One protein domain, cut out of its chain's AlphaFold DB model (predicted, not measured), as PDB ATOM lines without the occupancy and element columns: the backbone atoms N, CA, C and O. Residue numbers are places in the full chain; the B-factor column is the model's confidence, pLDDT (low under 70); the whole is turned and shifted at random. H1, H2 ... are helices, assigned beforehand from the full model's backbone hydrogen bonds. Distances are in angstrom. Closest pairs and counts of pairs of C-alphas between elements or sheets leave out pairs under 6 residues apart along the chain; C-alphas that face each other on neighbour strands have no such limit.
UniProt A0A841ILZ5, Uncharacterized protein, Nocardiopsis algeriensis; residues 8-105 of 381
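This is residues 8 to 105 of the 381 residues of an uncharacterized protein of Nocardiopsis algeriensis (UniProt A0A841ILZ5). A helical hairpin, H4 and H5, makes one side of this domain; H3 crosses H5, H2 crosses the first part of H5, and short H1 packs on H3. The 98 printed residues include five named helices, H1 to H5 in order, and no named strand: all helix. The whole is compact, radius of gyration of the C-alphas 12.8 A, spanning 37 by 35 by 23 A.

H1, residues 8 to 12, begins at C-alpha 8 (5.361, 9.991, -5.116). H2 is residues 15 to 25, 15.1 A; H3 43 to 55, 18.5 A; H4 69 to 77; H5 86 to 101, 22.2 A, ending at C-alpha 101 (-14.081, 14.556, -3.830).

H1 touches residues 50 to 54 of H3; the closest C-alphas, Ala 8 and Cys 53, are 5.4 A apart. H2 touches residues 86 to 93 of H5 at a steep tilt of 60 degrees, closest C-alphas Val 24 and His 90, 5.9 A. H3 touches H5 about perpendicular, 88 degrees, closest C-alphas Tyr 49 and Leu 96, 6.2 A. H4 and H5 touch at a shallow tilt of 26 degrees, opposite ways, closest C-alphas Ala 77 and Ala 88, 4.9 A. In H1 to H5 every O i to N i+4 pair is within hydrogen-bond range.

The printed part has no cut. Links H2 to H3 and H3 to H4 are long. Low confidence includes residues 28 to 44 and 98 to 105.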
ATOM      1  N   ALA A   8       5.946   8.659  -4.916       72.88
ATOM      2  CA  ALA A   8       5.361   9.991  -5.116       72.88
ATOM      3  C   ALA A   8       6.342  10.954  -5.801       72.88
ATOM      4  O   ALA A   8       6.017  11.566  -6.816       72.88
ATOM      5  N   TRP A   9       7.564  11.052  -5.282       74.88
ATOM      6  CA  TRP A   9       8.572  11.964  -5.819       74.88
ATOM      7  C   TRP A   9       9.173  11.469  -7.138       74.88
ATOM      8  O   TRP A   9       9.558  12.282  -7.968       74.88
ATOM      9  N   GLU A  10       9.190  10.163  -7.385       79.25
ATOM     10  CA  GLU A  10       9.618   9.579  -8.662       79.25
ATOM     11  C   GLU A  10       8.611   9.845  -9.788       79.25
ATOM     12  O   GLU A  10       9.007  10.138 -10.918       79.25
ATOM     13  N   LEU A  11       7.310   9.826  -9.481       75.06
ATOM     14  CA  LEU A  11       6.261  10.230 -10.419       75.06
ATOM     15  C   LEU A  11       6.382  11.718 -10.766       75.06
ATOM     16  O   LEU A  11       6.516  12.071 -11.938       75.06
ATOM     17  N   PHE A  12       6.376  12.594  -9.760       73.56
ATOM     18  CA  PHE A  12       6.375  14.043  -9.984       73.56
ATOM     19  C   PHE A  12       7.747  14.623 -10.351       73.56
ATOM     20  O   PHE A  12       7.810  15.716 -10.900       73.56
ATOM     21  N   GLY A  13       8.832  13.876 -10.146       71.00
ATOM     22  CA  GLY A  13      10.156  14.182 -10.689       71.00
ATOM     23  C   GLY A  13      10.331  13.770 -12.157       71.00
ATOM     24  O   GLY A  13      11.317  14.145 -12.789       71.00
ATOM     25  N   SER A  14       9.389  13.013 -12.732       77.88
ATOM     26  CA  SER A  14       9.465  12.555 -14.121       77.88
ATOM     27  C   SER A  14       8.729  13.483 -15.081       77.88
ATOM     28  O   SER A  14       7.500  13.481 -15.173       77.88
ATOM     29  N   ALA A  15       9.487  14.201 -15.914       77.44
ATOM     30  CA  ALA A  15       8.933  15.037 -16.982       77.44
ATOM     31  C   ALA A  15       8.031  14.251 -17.956       77.44
ATOM     32  O   ALA A  15       7.052  14.787 -18.481       77.44
ATOM     33  N   ALA A  16       8.325  12.966 -18.189       76.31
ATOM     34  CA  ALA A  16       7.498  12.100 -19.025       76.31
ATOM     35  C   ALA A  16       6.132  11.827 -18.379       76.31
ATOM     36  O   ALA A  16       5.105  11.896 -19.059       76.31
ATOM     37  N   PHE A  17       6.109  11.569 -17.067       80.75
ATOM     38  CA  PHE A  17       4.867  11.388 -16.320       80.75
ATOM     39  C   PHE A  17       4.074  12.684 -16.262       80.75
ATOM     40  O   PHE A  17       2.908  12.675 -16.645       80.75
ATOM     41  N   LEU A  18       4.704  13.807 -15.910       79.25
ATOM     42  CA  LEU A  18       4.046  15.115 -15.841       79.25
ATOM     43  C   LEU A  18       3.346  15.489 -17.155       79.25
ATOM     44  O   LEU A  18       2.190  15.912 -17.137       79.25
ATOM     45  N   ARG A  19       3.983  15.262 -18.312       76.75
ATOM     46  CA  ARG A  19       3.378  15.528 -19.634       76.75
ATOM     47  C   ARG A  19       2.185  14.620 -19.934       76.75
ATOM     48  O   ARG A  19       1.182  15.073 -20.487       76.75
ATOM     49  N   VAL A  20       2.269  13.334 -19.590       78.81
ATOM     50  CA  VAL A  20       1.156  12.388 -19.782       78.81
ATOM     51  C   VAL A  20       0.014  12.700 -18.818       78.81
ATOM     52  O   VAL A  20      -1.139  12.770 -19.242       78.81
ATOM     53  N   PHE A  21       0.328  12.954 -17.552       79.31
ATOM     54  CA  PHE A  21      -0.631  13.264 -16.501       79.31
ATOM     55  C   PHE A  21      -1.345  14.599 -16.757       79.31
ATOM     56  O   PHE A  21      -2.559  14.687 -16.624       79.31
ATOM     57  N   THR A  22      -0.650  15.607 -17.283       76.94
ATOM     58  CA  THR A  22      -1.262  16.879 -17.707       76.94
ATOM     59  C   THR A  22      -2.298  16.691 -18.815       76.94
ATOM     60  O   THR A  22      -3.385  17.267 -18.776       76.94
ATOM     61  N   ARG A  23      -2.006  15.832 -19.799       79.38
ATOM     62  CA  ARG A  23      -2.975  15.487 -20.853       79.38
ATOM     63  C   ARG A  23      -4.164  14.704 -20.300       79.38
ATOM     64  O   ARG A  23      -5.275  14.864 -20.794       79.38
ATOM     65  N   VAL A  24      -3.937  13.871 -19.287       81.25
ATOM     66  CA  VAL A  24      -4.977  13.133 -18.551       81.25
ATOM     67  C   VAL A  24      -5.888  14.080 -17.757       81.25
ATOM     68  O   VAL A  24      -7.091  13.823 -17.668       81.25
ATOM     69  N   LEU A  25      -5.350  15.185 -17.232       74.38
ATOM     70  CA  LEU A  25      -6.112  16.261 -16.584       74.38
ATOM     71  C   LEU A  25      -6.912  17.118 -17.574       74.38
ATOM     72  O   LEU A  25      -7.812  17.836 -17.164       74.38
ATOM     73  N   GLY A  26      -6.626  17.009 -18.873       72.00
ATOM     74  CA  GLY A  26      -7.300  17.786 -19.911       72.00
ATOM     75  C   GLY A  26      -6.668  19.151 -20.177       72.00
ATOM     76  O   GLY A  26      -7.204  19.889 -20.996       72.00
ATOM     77  N   CYS A  27      -5.510  19.469 -19.575       70.25
ATOM     78  CA  CYS A  27      -4.865  20.776 -19.745       70.25
ATOM     79  C   CYS A  27      -3.795  20.864 -20.847       70.25
ATOM     80  O   CYS A  27      -2.991  21.788 -20.890       70.25
ATOM     81  N   GLY A  28      -3.777  19.916 -21.785       59.12
ATOM     82  CA  GLY A  28      -2.798  19.909 -22.881       59.12
ATOM     83  C   GLY A  28      -2.660  21.229 -23.678       59.12
ATOM     84  O   GLY A  28      -1.537  21.537 -24.056       59.12
ATOM     85  N   PRO A  29      -3.738  21.997 -23.942       56.47
ATOM     86  CA  PRO A  29      -3.667  23.269 -24.672       56.47
ATOM     87  C   PRO A  29      -3.653  24.530 -23.788       56.47
ATOM     88  O   PRO A  29      -3.485  25.617 -24.330       56.47
ATOM     89  N   CYS A  30      -3.893  24.414 -22.473       56.69
ATOM     90  CA  CYS A  30      -4.105  25.568 -21.584       56.69
ATOM     91  C   CYS A  30      -2.888  26.020 -20.774       56.69
ATOM     92  O   CYS A  30      -3.005  26.988 -20.028       56.69
ATOM     93  N   SER A  31      -1.744  25.344 -20.888       54.59
ATOM     94  CA  SER A  31      -0.529  25.736 -20.175       54.59
ATOM     95  C   SER A  31       0.600  26.058 -21.155       54.59
ATOM     96  O   SER A  31       0.776  25.376 -22.168       54.59
ATOM     97  N   ALA A  32       1.366  27.102 -20.842       58.62
ATOM     98  CA  ALA A  32       2.474  27.577 -21.670       58.62
ATOM     99  C   ALA A  32       3.652  26.582 -21.723       58.62
ATOM    100  O   ALA A  32       4.363  26.507 -22.722       58.62
ATOM    101  N   ASP A  33       3.828  25.779 -20.674       62.72
ATOM    102  CA  ASP A  33       4.898  24.788 -20.511       62.72
ATOM    103  C   ASP A  33       4.458  23.343 -20.844       62.72
ATOM    104  O   ASP A  33       5.252  22.399 -20.791       62.72
ATOM    105  N   GLY A  34       3.183  23.148 -21.196       61.09
ATOM    106  CA  GLY A  34       2.581  21.839 -21.442       61.09
ATOM    107  C   GLY A  34       2.404  20.970 -20.188       61.09
ATOM    108  O   GLY A  34       2.225  19.752 -20.329       61.09
ATOM    109  N   THR A  35       2.459  21.561 -18.985       64.69
ATOM    110  CA  THR A  35       2.179  20.907 -17.700       64.69
ATOM    111  C   THR A  35       1.006  21.547 -16.938       64.69
ATOM    112  O   THR A  35       0.758  22.743 -16.994       64.69
ATOM    113  N   ALA A  36       0.256  20.755 -16.169       60.69
ATOM    114  CA  ALA A  36      -0.894  21.249 -15.406       60.69
ATOM    115  C   ALA A  36      -0.503  22.216 -14.271       60.69
ATOM    116  O   ALA A  36      -1.376  22.903 -13.747       60.69
ATOM    117  N   GLN A  37       0.786  22.286 -13.919       63.75
ATOM    118  CA  GLN A  37       1.331  23.234 -12.944       63.75
ATOM    119  C   GLN A  37       1.264  24.673 -13.470       63.75
ATOM    120  O   GLN A  37       0.958  25.585 -12.710       63.75
ATOM    121  N   GLY A  38       1.481  24.864 -14.776       59.91
ATOM    122  CA  GLY A  38       1.471  26.173 -15.432       59.91
ATOM    123  C   GLY A  38       0.083  26.697 -15.813       59.91
ATOM    124  O   GLY A  38      -0.011  27.691 -16.525       59.91
ATOM    125  N   CYS A  39      -1.004  26.033 -15.404       68.56
ATOM    126  CA  CYS A  39      -2.370  26.467 -15.700       68.56
ATOM    127  C   CYS A  39      -3.106  26.875 -14.424       68.56
ATOM    128  O   CYS A  39      -3.335  26.041 -13.549       68.56
ATOM    129  N   SER A  40      -3.576  28.123 -14.369       63.81
ATOM    130  CA  SER A  40      -4.351  28.669 -13.244       63.81
ATOM    131  C   SER A  40      -5.611  27.857 -12.911       63.81
ATOM    132  O   SER A  40      -5.995  27.769 -11.750       63.81
ATOM    133  N   GLY A  41      -6.228  27.205 -13.904       66.38
ATOM    134  CA  GLY A  41      -7.418  26.375 -13.703       66.38
ATOM    135  C   GLY A  41      -7.154  24.984 -13.112       66.38
ATOM    136  O   GLY A  41      -8.087  24.351 -12.622       66.38
ATOM    137  N   HIS A  42      -5.913  24.488 -13.161       69.75
ATOM    138  CA  HIS A  42      -5.574  23.122 -12.741       69.75
ATOM    139  C   HIS A  42      -4.431  23.048 -11.723       69.75
ATOM    140  O   HIS A  42      -4.201  21.966 -11.187       69.75
ATOM    141  N   SER A  43      -3.746  24.153 -11.425       69.00
ATOM    142  CA  SER A  43      -2.609  24.195 -10.498       69.00
ATOM    143  C   SER A  43      -3.000  23.765  -9.082       69.00
ATOM    144  O   SER A  43      -2.353  22.896  -8.509       69.00
ATOM    145  N   GLU A  44      -4.114  24.274  -8.547       66.81
ATOM    146  CA  GLU A  44      -4.624  23.887  -7.223       66.81
ATOM    147  C   GLU A  44      -5.000  22.396  -7.177       66.81
ATOM    148  O   GLU A  44      -4.580  21.657  -6.288       66.81
ATOM    149  N   GLN A  45      -5.713  21.914  -8.203       72.19
ATOM    150  CA  GLN A  45      -6.060  20.498  -8.339       72.19
ATOM    151  C   GLN A  45      -4.815  19.607  -8.476       72.19
ATOM    152  O   GLN A  45      -4.797  18.477  -7.991       72.19
ATOM    153  N   PHE A  46      -3.781  20.097  -9.154       72.00
ATOM    154  CA  PHE A  46      -2.520  19.396  -9.322       72.00
ATOM    155  C   PHE A  46      -1.764  19.292  -7.991       72.00
ATOM    156  O   PHE A  46      -1.309  18.201  -7.648       72.00
ATOM    157  N   CYS A  47      -1.685  20.376  -7.214       68.69
ATOM    158  CA  CYS A  47      -1.083  20.371  -5.878       68.69
ATOM    159  C   CYS A  47      -1.801  19.395  -4.933       68.69
ATOM    160  O   CYS A  47      -1.145  18.593  -4.271       68.69
ATOM    161  N   ASP A  48      -3.138  19.364  -4.959       69.56
ATOM    162  CA  ASP A  48      -3.926  18.385  -4.198       69.56
ATOM    163  C   ASP A  48      -3.551  16.935  -4.537       69.56
ATOM    164  O   ASP A  48      -3.509  16.069  -3.663       69.56
ATOM    165  N   TYR A  49      -3.282  16.652  -5.812       77.44
ATOM    166  CA  TYR A  49      -2.884  15.321  -6.266       77.44
ATOM    167  C   TYR A  49      -1.469  14.940  -5.840       77.44
ATOM    168  O   TYR A  49      -1.241  13.771  -5.519       77.44
ATOM    169  N   VAL A  50      -0.541  15.899  -5.793       74.06
ATOM    170  CA  VAL A  50       0.813  15.686  -5.257       74.06
ATOM    171  C   VAL A  50       0.741  15.307  -3.781       74.06
ATOM    172  O   VAL A  50       1.298  14.280  -3.390       74.06
ATOM    173  N   ASP A  51      -0.005  16.078  -2.990       69.56
ATOM    174  CA  ASP A  51      -0.194  15.819  -1.563       69.56
ATOM    175  C   ASP A  51      -0.820  14.443  -1.314       69.56
ATOM    176  O   ASP A  51      -0.311  13.664  -0.513       69.56
ATOM    177  N   LEU A  52      -1.882  14.101  -2.051       71.75
ATOM    178  CA  LEU A  52      -2.538  12.796  -1.948       71.75
ATOM    179  C   LEU A  52      -1.592  11.640  -2.283       71.75
ATOM    180  O   LEU A  52      -1.593  10.607  -1.612       71.75
ATOM    181  N   CYS A  53      -0.760  11.799  -3.310       72.44
ATOM    182  CA  CYS A  53       0.240  10.788  -3.637       72.44
ATOM    183  C   CYS A  53       1.292  10.659  -2.532       72.44
ATOM    184  O   CYS A  53       1.713   9.544  -2.238       72.44
ATOM    185  N   ALA A  54       1.711  11.764  -1.912       71.56
ATOM    186  CA  ALA A  54       2.632  11.731  -0.782       71.56
ATOM    187  C   ALA A  54       2.000  11.037   0.437       71.56
ATOM    188  O   ALA A  54       2.624  10.152   1.016       71.56
ATOM    189  N   GLU A  55       0.746  11.346   0.774       67.19
ATOM    190  CA  GLU A  55       0.015  10.758   1.908       67.19
ATOM    191  C   GLU A  55      -0.170   9.235   1.780       67.19
ATOM    192  O   GLU A  55      -0.025   8.502   2.764       67.19
ATOM    193  N   HIS A  56      -0.426   8.757   0.559       71.50
ATOM    194  CA  HIS A  56      -0.569   7.335   0.241       71.50
ATOM    195  C   HIS A  56       0.750   6.647  -0.147       71.50
ATOM    196  O   HIS A  56       0.756   5.452  -0.441       71.50
ATOM    197  N   CYS A  57       1.882   7.354  -0.150       76.50
ATOM    198  CA  CYS A  57       3.160   6.776  -0.552       76.50
ATOM    199  C   CYS A  57       3.669   5.780   0.506       76.50
ATOM    200  O   CYS A  57       3.901   6.179   1.649       76.50
ATOM    201  N   PRO A  58       3.941   4.510   0.152       77.25
ATOM    202  CA  PRO A  58       4.352   3.492   1.120       77.25
ATOM    203  C   PRO A  58       5.829   3.550   1.515       77.25
ATOM    204  O   PRO A  58       6.332   2.650   2.189       77.25
ATOM    205  N   CYS A  59       6.566   4.570   1.069       77.44
ATOM    206  CA  CYS A  59       7.981   4.677   1.390       77.44
ATOM    207  C   CYS A  59       8.184   4.937   2.897       77.44
ATOM    208  O   CYS A  59       7.303   5.495   3.545       77.44
ATOM    209  N   PRO A  60       9.358   4.618   3.470       69.06
ATOM    210  CA  PRO A  60       9.609   4.787   4.906       69.06
ATOM    211  C   PRO A  60       9.446   6.222   5.431       69.06
ATOM    212  O   PRO A  60       9.245   6.411   6.625       69.06
ATOM    213  N   VAL A  61       9.553   7.224   4.549       68.50
ATOM    214  CA  VAL A  61       9.405   8.649   4.887       68.50
ATOM    215  C   VAL A  61       7.938   9.024   5.063       68.50
ATOM    216  O   VAL A  61       7.593   9.714   6.016       68.50
ATOM    217  N   HIS A  62       7.079   8.568   4.151       65.25
ATOM    218  CA  HIS A  62       5.667   8.933   4.162       65.25
ATOM    219  C   HIS A  62       4.783   7.892   4.830       65.25
ATOM    220  O   HIS A  62       3.724   8.270   5.294       65.25
ATOM    221  N   GLY A  63       5.193   6.622   4.904       62.97
ATOM    222  CA  GLY A  63       4.579   5.549   5.690       62.97
ATOM    223  C   GLY A  63       3.150   5.154   5.304       62.97
ATOM    224  O   GLY A  63       2.425   4.669   6.171       62.97
ATOM    225  N   GLY A  64       2.713   5.441   4.076       65.56
ATOM    226  CA  GLY A  64       1.373   5.123   3.585       65.56
ATOM    227  C   GLY A  64       1.126   3.618   3.431       65.56
ATOM    228  O   GLY A  64       2.055   2.811   3.390       65.56
ATOM    229  N   ASP A  65      -0.143   3.230   3.335       72.06
ATOM    230  CA  ASP A  65      -0.517   1.834   3.105       72.06
ATOM    231  C   ASP A  65      -0.163   1.405   1.670       72.06
ATOM    232  O   ASP A  65      -0.711   1.925   0.689       72.06
ATOM    233  N   ALA A  66       0.742   0.430   1.551       76.19
ATOM    234  CA  ALA A  66       1.192  -0.119   0.276       76.19
ATOM    235  C   ALA A  66       0.062  -0.773  -0.526       76.19
ATOM    236  O   ALA A  66       0.123  -0.779  -1.760       76.19
ATOM    237  N   ASP A  67      -0.965  -1.281   0.153       74.75
ATOM    238  CA  ASP A  67      -2.101  -1.958  -0.465       74.75
ATOM    239  C   ASP A  67      -3.262  -1.000  -0.766       74.75
ATOM    240  O   ASP A  67      -4.241  -1.387  -1.413       74.75
ATOM    241  N   SER A  68      -3.129   0.280  -0.395       72.31
ATOM    242  CA  SER A  68      -4.107   1.305  -0.751       72.31
ATOM    243  C   SER A  68      -4.248   1.442  -2.269       72.31
ATOM    244  O   SER A  68      -3.293   1.298  -3.043       72.31
ATOM    245  N   VAL A  69      -5.466   1.762  -2.717       74.25
ATOM    246  CA  VAL A  69      -5.770   1.912  -4.148       74.25
ATOM    247  C   VAL A  69      -4.834   2.937  -4.788       74.25
ATOM    248  O   VAL A  69      -4.301   2.670  -5.863       74.25
ATOM    249  N   VAL A  70      -4.574   4.067  -4.126       77.19
ATOM    250  CA  VAL A  70      -3.669   5.108  -4.634       77.19
ATOM    251  C   VAL A  70      -2.229   4.590  -4.717       77.19
ATOM    252  O   VAL A  70      -1.641   4.682  -5.792       77.19
ATOM    253  N   ALA A  71      -1.690   3.932  -3.683       76.56
ATOM    254  CA  ALA A  71      -0.330   3.375  -3.708       76.56
ATOM    255  C   ALA A  71      -0.124   2.324  -4.816       76.56
ATOM    256  O   ALA A  71       0.893   2.313  -5.516       76.56
ATOM    257  N   VAL A  72      -1.105   1.440  -5.027       80.12
ATOM    258  CA  VAL A  72      -1.071   0.447  -6.113       80.12
ATOM    259  C   VAL A  72      -1.125   1.126  -7.485       80.12
ATOM    260  O   VAL A  72      -0.474   0.674  -8.430       80.12
ATOM    261  N   ARG A  73      -1.903   2.205  -7.624       84.38
ATOM    262  CA  ARG A  73      -2.022   2.959  -8.881       84.38
ATOM    263  C   ARG A  73      -0.786   3.804  -9.165       84.38
ATOM    264  O   ARG A  73      -0.389   3.852 -10.323       84.38
ATOM    265  N   MET A  74      -0.154   4.375  -8.142       84.94
ATOM    266  CA  MET A  74       1.125   5.080  -8.246       84.94
ATOM    267  C   MET A  74       2.202   4.158  -8.813       84.94
ATOM    268  O   MET A  74       2.738   4.455  -9.875       84.94
ATOM    269  N   ARG A  75       2.408   2.978  -8.207       84.44
ATOM    270  CA  ARG A  75       3.382   1.979  -8.691       84.44
ATOM    271  C   ARG A  75       3.153   1.556 -10.141       84.44
ATOM    272  O   ARG A  75       4.086   1.267 -10.873       84.44
ATOM    273  N   ARG A  76       1.894   1.499 -10.582       82.94
ATOM    274  CA  ARG A  76       1.547   1.147 -11.972       82.94
ATOM    275  C   ARG A  76       1.728   2.301 -12.954       82.94
ATOM    276  O   ARG A  76       1.827   2.046 -14.149       82.94
ATOM    277  N   ALA A  77       1.691   3.538 -12.471       83.69
ATOM    278  CA  ALA A  77       1.857   4.739 -13.277       83.69
ATOM    279  C   ALA A  77       3.318   5.220 -13.331       83.69
ATOM    280  O   ALA A  77       3.604   6.177 -14.053       83.69
ATOM    281  N   GLU A  78       4.222   4.566 -12.590       83.88
ATOM    282  CA  GLU A  78       5.650   4.868 -12.589       83.88
ATOM    283  C   GLU A  78       6.233   4.794 -14.015       83.88
ATOM    284  O   GLU A  78       5.879   3.901 -14.796       83.88
ATOM    285  N   PRO A  79       7.118   5.734 -14.391       79.69
ATOM    286  CA  PRO A  79       7.781   5.699 -15.688       79.69
ATOM    287  C   PRO A  79       8.683   4.463 -15.798       79.69
ATOM    288  O   PRO A  79       9.648   4.329 -15.051       79.69
ATOM    289  N   GLY A  80       8.394   3.577 -16.753       79.00
ATOM    290  CA  GLY A  80       9.252   2.433 -17.075       79.00
ATOM    291  C   GLY A  80      10.146   2.688 -18.292       79.00
ATOM    292  O   GLY A  80      10.042   3.717 -18.958       79.00
ATOM    293  N   GLU A  81      10.964   1.699 -18.665       73.88
ATOM    294  CA  GLU A  81      11.831   1.753 -19.861       73.88
ATOM    295  C   GLU A  81      11.059   2.022 -21.167       73.88
ATOM    296  O   GLU A  81      11.594   2.581 -22.120       73.88
ATOM    297  N   LYS A  82       9.776   1.641 -21.210       74.12
ATOM    298  CA  LYS A  82       8.878   1.834 -22.360       74.12
ATOM    299  C   LYS A  82       8.090   3.152 -22.308       74.12
ATOM    300  O   LYS A  82       7.228   3.375 -23.155       74.12
ATOM    301  N   GLY A  83       8.367   4.013 -21.328       79.81
ATOM    302  CA  GLY A  83       7.629   5.246 -21.066       79.81
ATOM    303  C   GLY A  83       6.499   5.070 -20.047       79.81
ATOM    304  O   GLY A  83       6.453   4.097 -19.296       79.81
ATOM    305  N   VAL A  84       5.596   6.051 -20.002       81.56
ATOM    306  CA  VAL A  84       4.499   6.121 -19.023       81.56
ATOM    307  C   VAL A  84       3.228   5.522 -19.614       81.56
ATOM    308  O   VAL A  84       2.760   5.960 -20.668       81.56
ATOM    309  N   ASP A  85       2.634   4.552 -18.918       85.00
ATOM    310  CA  ASP A  85       1.342   3.978 -19.296       85.00
ATOM    311  C   ASP A  85       0.218   5.005 -19.068       85.00
ATOM    312  O   ASP A  85      -0.176   5.323 -17.941       85.00
ATOM    313  N   ARG A  86      -0.341   5.512 -20.171       81.94
ATOM    314  CA  ARG A  86      -1.433   6.491 -20.156       81.94
ATOM    315  C   ARG A  86      -2.698   5.955 -19.482       81.94
ATOM    316  O   ARG A  86      -3.411   6.720 -18.834       81.94
ATOM    317  N   THR A  87      -2.994   4.664 -19.611       83.12
ATOM    318  CA  THR A  87      -4.142   4.038 -18.944       83.12
ATOM    319  C   THR A  87      -3.908   3.947 -17.439       83.12
ATOM    320  O   THR A  87      -4.844   4.167 -16.665       83.12
ATOM    321  N   ALA A  88      -2.677   3.679 -17.001       81.19
ATOM    322  CA  ALA A  88      -2.320   3.718 -15.585       81.19
ATOM    323  C   ALA A  88      -2.416   5.139 -15.008       81.19
ATOM    324  O   ALA A  88      -3.029   5.317 -13.956       81.19
ATOM    325  N   ALA A  89      -1.927   6.151 -15.733       82.56
ATOM    326  CA  ALA A  89      -2.039   7.559 -15.345       82.56
ATOM    327  C   ALA A  89      -3.503   8.036 -15.237       82.56
ATOM    328  O   ALA A  89      -3.858   8.707 -14.271       82.56
ATOM    329  N   HIS A  90      -4.383   7.636 -16.169       81.94
ATOM    330  CA  HIS A  90      -5.829   7.902 -16.073       81.94
ATOM    331  C   HIS A  90      -6.452   7.283 -14.819       81.94
ATOM    332  O   HIS A  90      -7.181   7.954 -14.096       81.94
ATOM    333  N   ARG A  91      -6.131   6.019 -14.535       78.06
ATOM    334  CA  ARG A  91      -6.663   5.312 -13.361       78.06
ATOM    335  C   ARG A  91      -6.128   5.874 -12.043       78.06
ATOM    336  O   ARG A  91      -6.823   5.786 -11.038       78.06
ATOM    337  N   LEU A  92      -4.909   6.417 -12.037       83.12
ATOM    338  CA  LEU A  92      -4.360   7.147 -10.897       83.12
ATOM    339  C   LEU A  92      -5.106   8.471 -10.693       83.12
ATOM    340  O   LEU A  92      -5.552   8.729  -9.583       83.12
ATOM    341  N   ARG A  93      -5.324   9.258 -11.757       86.81
ATOM    342  CA  ARG A  93      -6.140  10.481 -11.689       86.81
ATOM    343  C   ARG A  93      -7.529  10.195 -11.119       86.81
ATOM    344  O   ARG A  93      -7.955  10.924 -10.238       86.81
ATOM    345  N   ASP A  94      -8.217   9.164 -11.605       79.44
ATOM    346  CA  ASP A  94      -9.574   8.839 -11.140       79.44
ATOM    347  C   ASP A  94      -9.592   8.503  -9.649       79.44
ATOM    348  O   ASP A  94     -10.383   9.070  -8.909       79.44
ATOM    349  N   ALA A  95      -8.649   7.674  -9.188       72.06
ATOM    350  CA  ALA A  95      -8.521   7.363  -7.768       72.06
ATOM    351  C   ALA A  95      -8.221   8.613  -6.919       72.06
ATOM    352  O   ALA A  95      -8.774   8.765  -5.834       72.06
ATOM    353  N   LEU A  96      -7.371   9.520  -7.408       77.94
ATOM    354  CA  LEU A  96      -7.060  10.774  -6.719       77.94
ATOM    355  C   LEU A  96      -8.253  11.736  -6.704       77.94
ATOM    356  O   LEU A  96      -8.496  12.391  -5.697       77.94
ATOM    357  N   ASP A  97      -9.016  11.821  -7.794       78.44
ATOM    358  CA  ASP A  97     -10.206  12.670  -7.880       78.44
ATOM    359  C   ASP A  97     -11.340  12.121  -7.002       78.44
ATOM    360  O   ASP A  97     -12.032  12.906  -6.357       78.44
ATOM    361  N   ASP A  98     -11.485  10.797  -6.909       69.69
ATOM    362  CA  ASP A  98     -12.427  10.135  -6.001       69.69
ATOM    363  C   ASP A  98     -12.101  10.462  -4.536       69.69
ATOM    364  O   ASP A  98     -12.981  10.921  -3.806       69.69
ATOM    365  N   VAL A  99     -10.833  10.333  -4.121       58.56
ATOM    366  CA  VAL A  99     -10.399  10.685  -2.754       58.56
ATOM    367  C   VAL A  99     -10.524  12.191  -2.503       58.56
ATOM    368  O   VAL A  99     -11.057  12.607  -1.477       58.56
ATOM    369  N   ARG A 100     -10.128  13.039  -3.458       67.88
ATOM    370  CA  ARG A 100     -10.249  14.504  -3.350       67.88
ATOM    371  C   ARG A 100     -11.705  14.967  -3.228       67.88
ATOM    372  O   ARG A 100     -11.994  15.983  -2.590       67.88
ATOM    373  N   ARG A 101     -12.638  14.267  -3.880       61.81
ATOM    374  CA  ARG A 101     -14.081  14.556  -3.830       61.81
ATOM    375  C   ARG A 101     -14.770  13.937  -2.621       61.81
ATOM    376  O   ARG A 101     -15.888  14.363  -2.313       61.81
ATOM    377  N   ASP A 102     -14.122  13.004  -1.929       54.59
ATOM    378  CA  ASP A 102     -14.626  12.446  -0.685       54.59
ATOM    379  C   ASP A 102     -14.768  13.559   0.369       54.59
ATOM    380  O   ASP A 102     -13.843  14.319   0.677       54.59
ATOM    381  N   ARG A 103     -15.978  13.682   0.921       40.38
ATOM    382  CA  ARG A 103     -16.296  14.681   1.949       40.38
ATOM    383  C   ARG A 103     -15.493  14.447   3.226       40.38
ATOM    384  O   ARG A 103     -15.163  15.416   3.899       40.38
ATOM    385  N   SER A 104     -15.165  13.196   3.546       37.53
ATOM    386  CA  SER A 104     -14.349  12.847   4.711       37.53
ATOM    387  C   SER A 104     -12.919  13.382   4.578       37.53
ATOM    388  O   SER A 104     -12.414  13.992   5.516       37.53
ATOM    389  N   TYR A 105     -12.318  13.285   3.389       44.47
ATOM    390  CA  TYR A 105     -10.995  13.834   3.085       44.47
ATOM    391  C   TYR A 105     -10.960  15.369   3.159       44.47
ATOM    392  O   TYR A 105     -10.094  15.947   3.820       44.47
TER     393      TYR A 105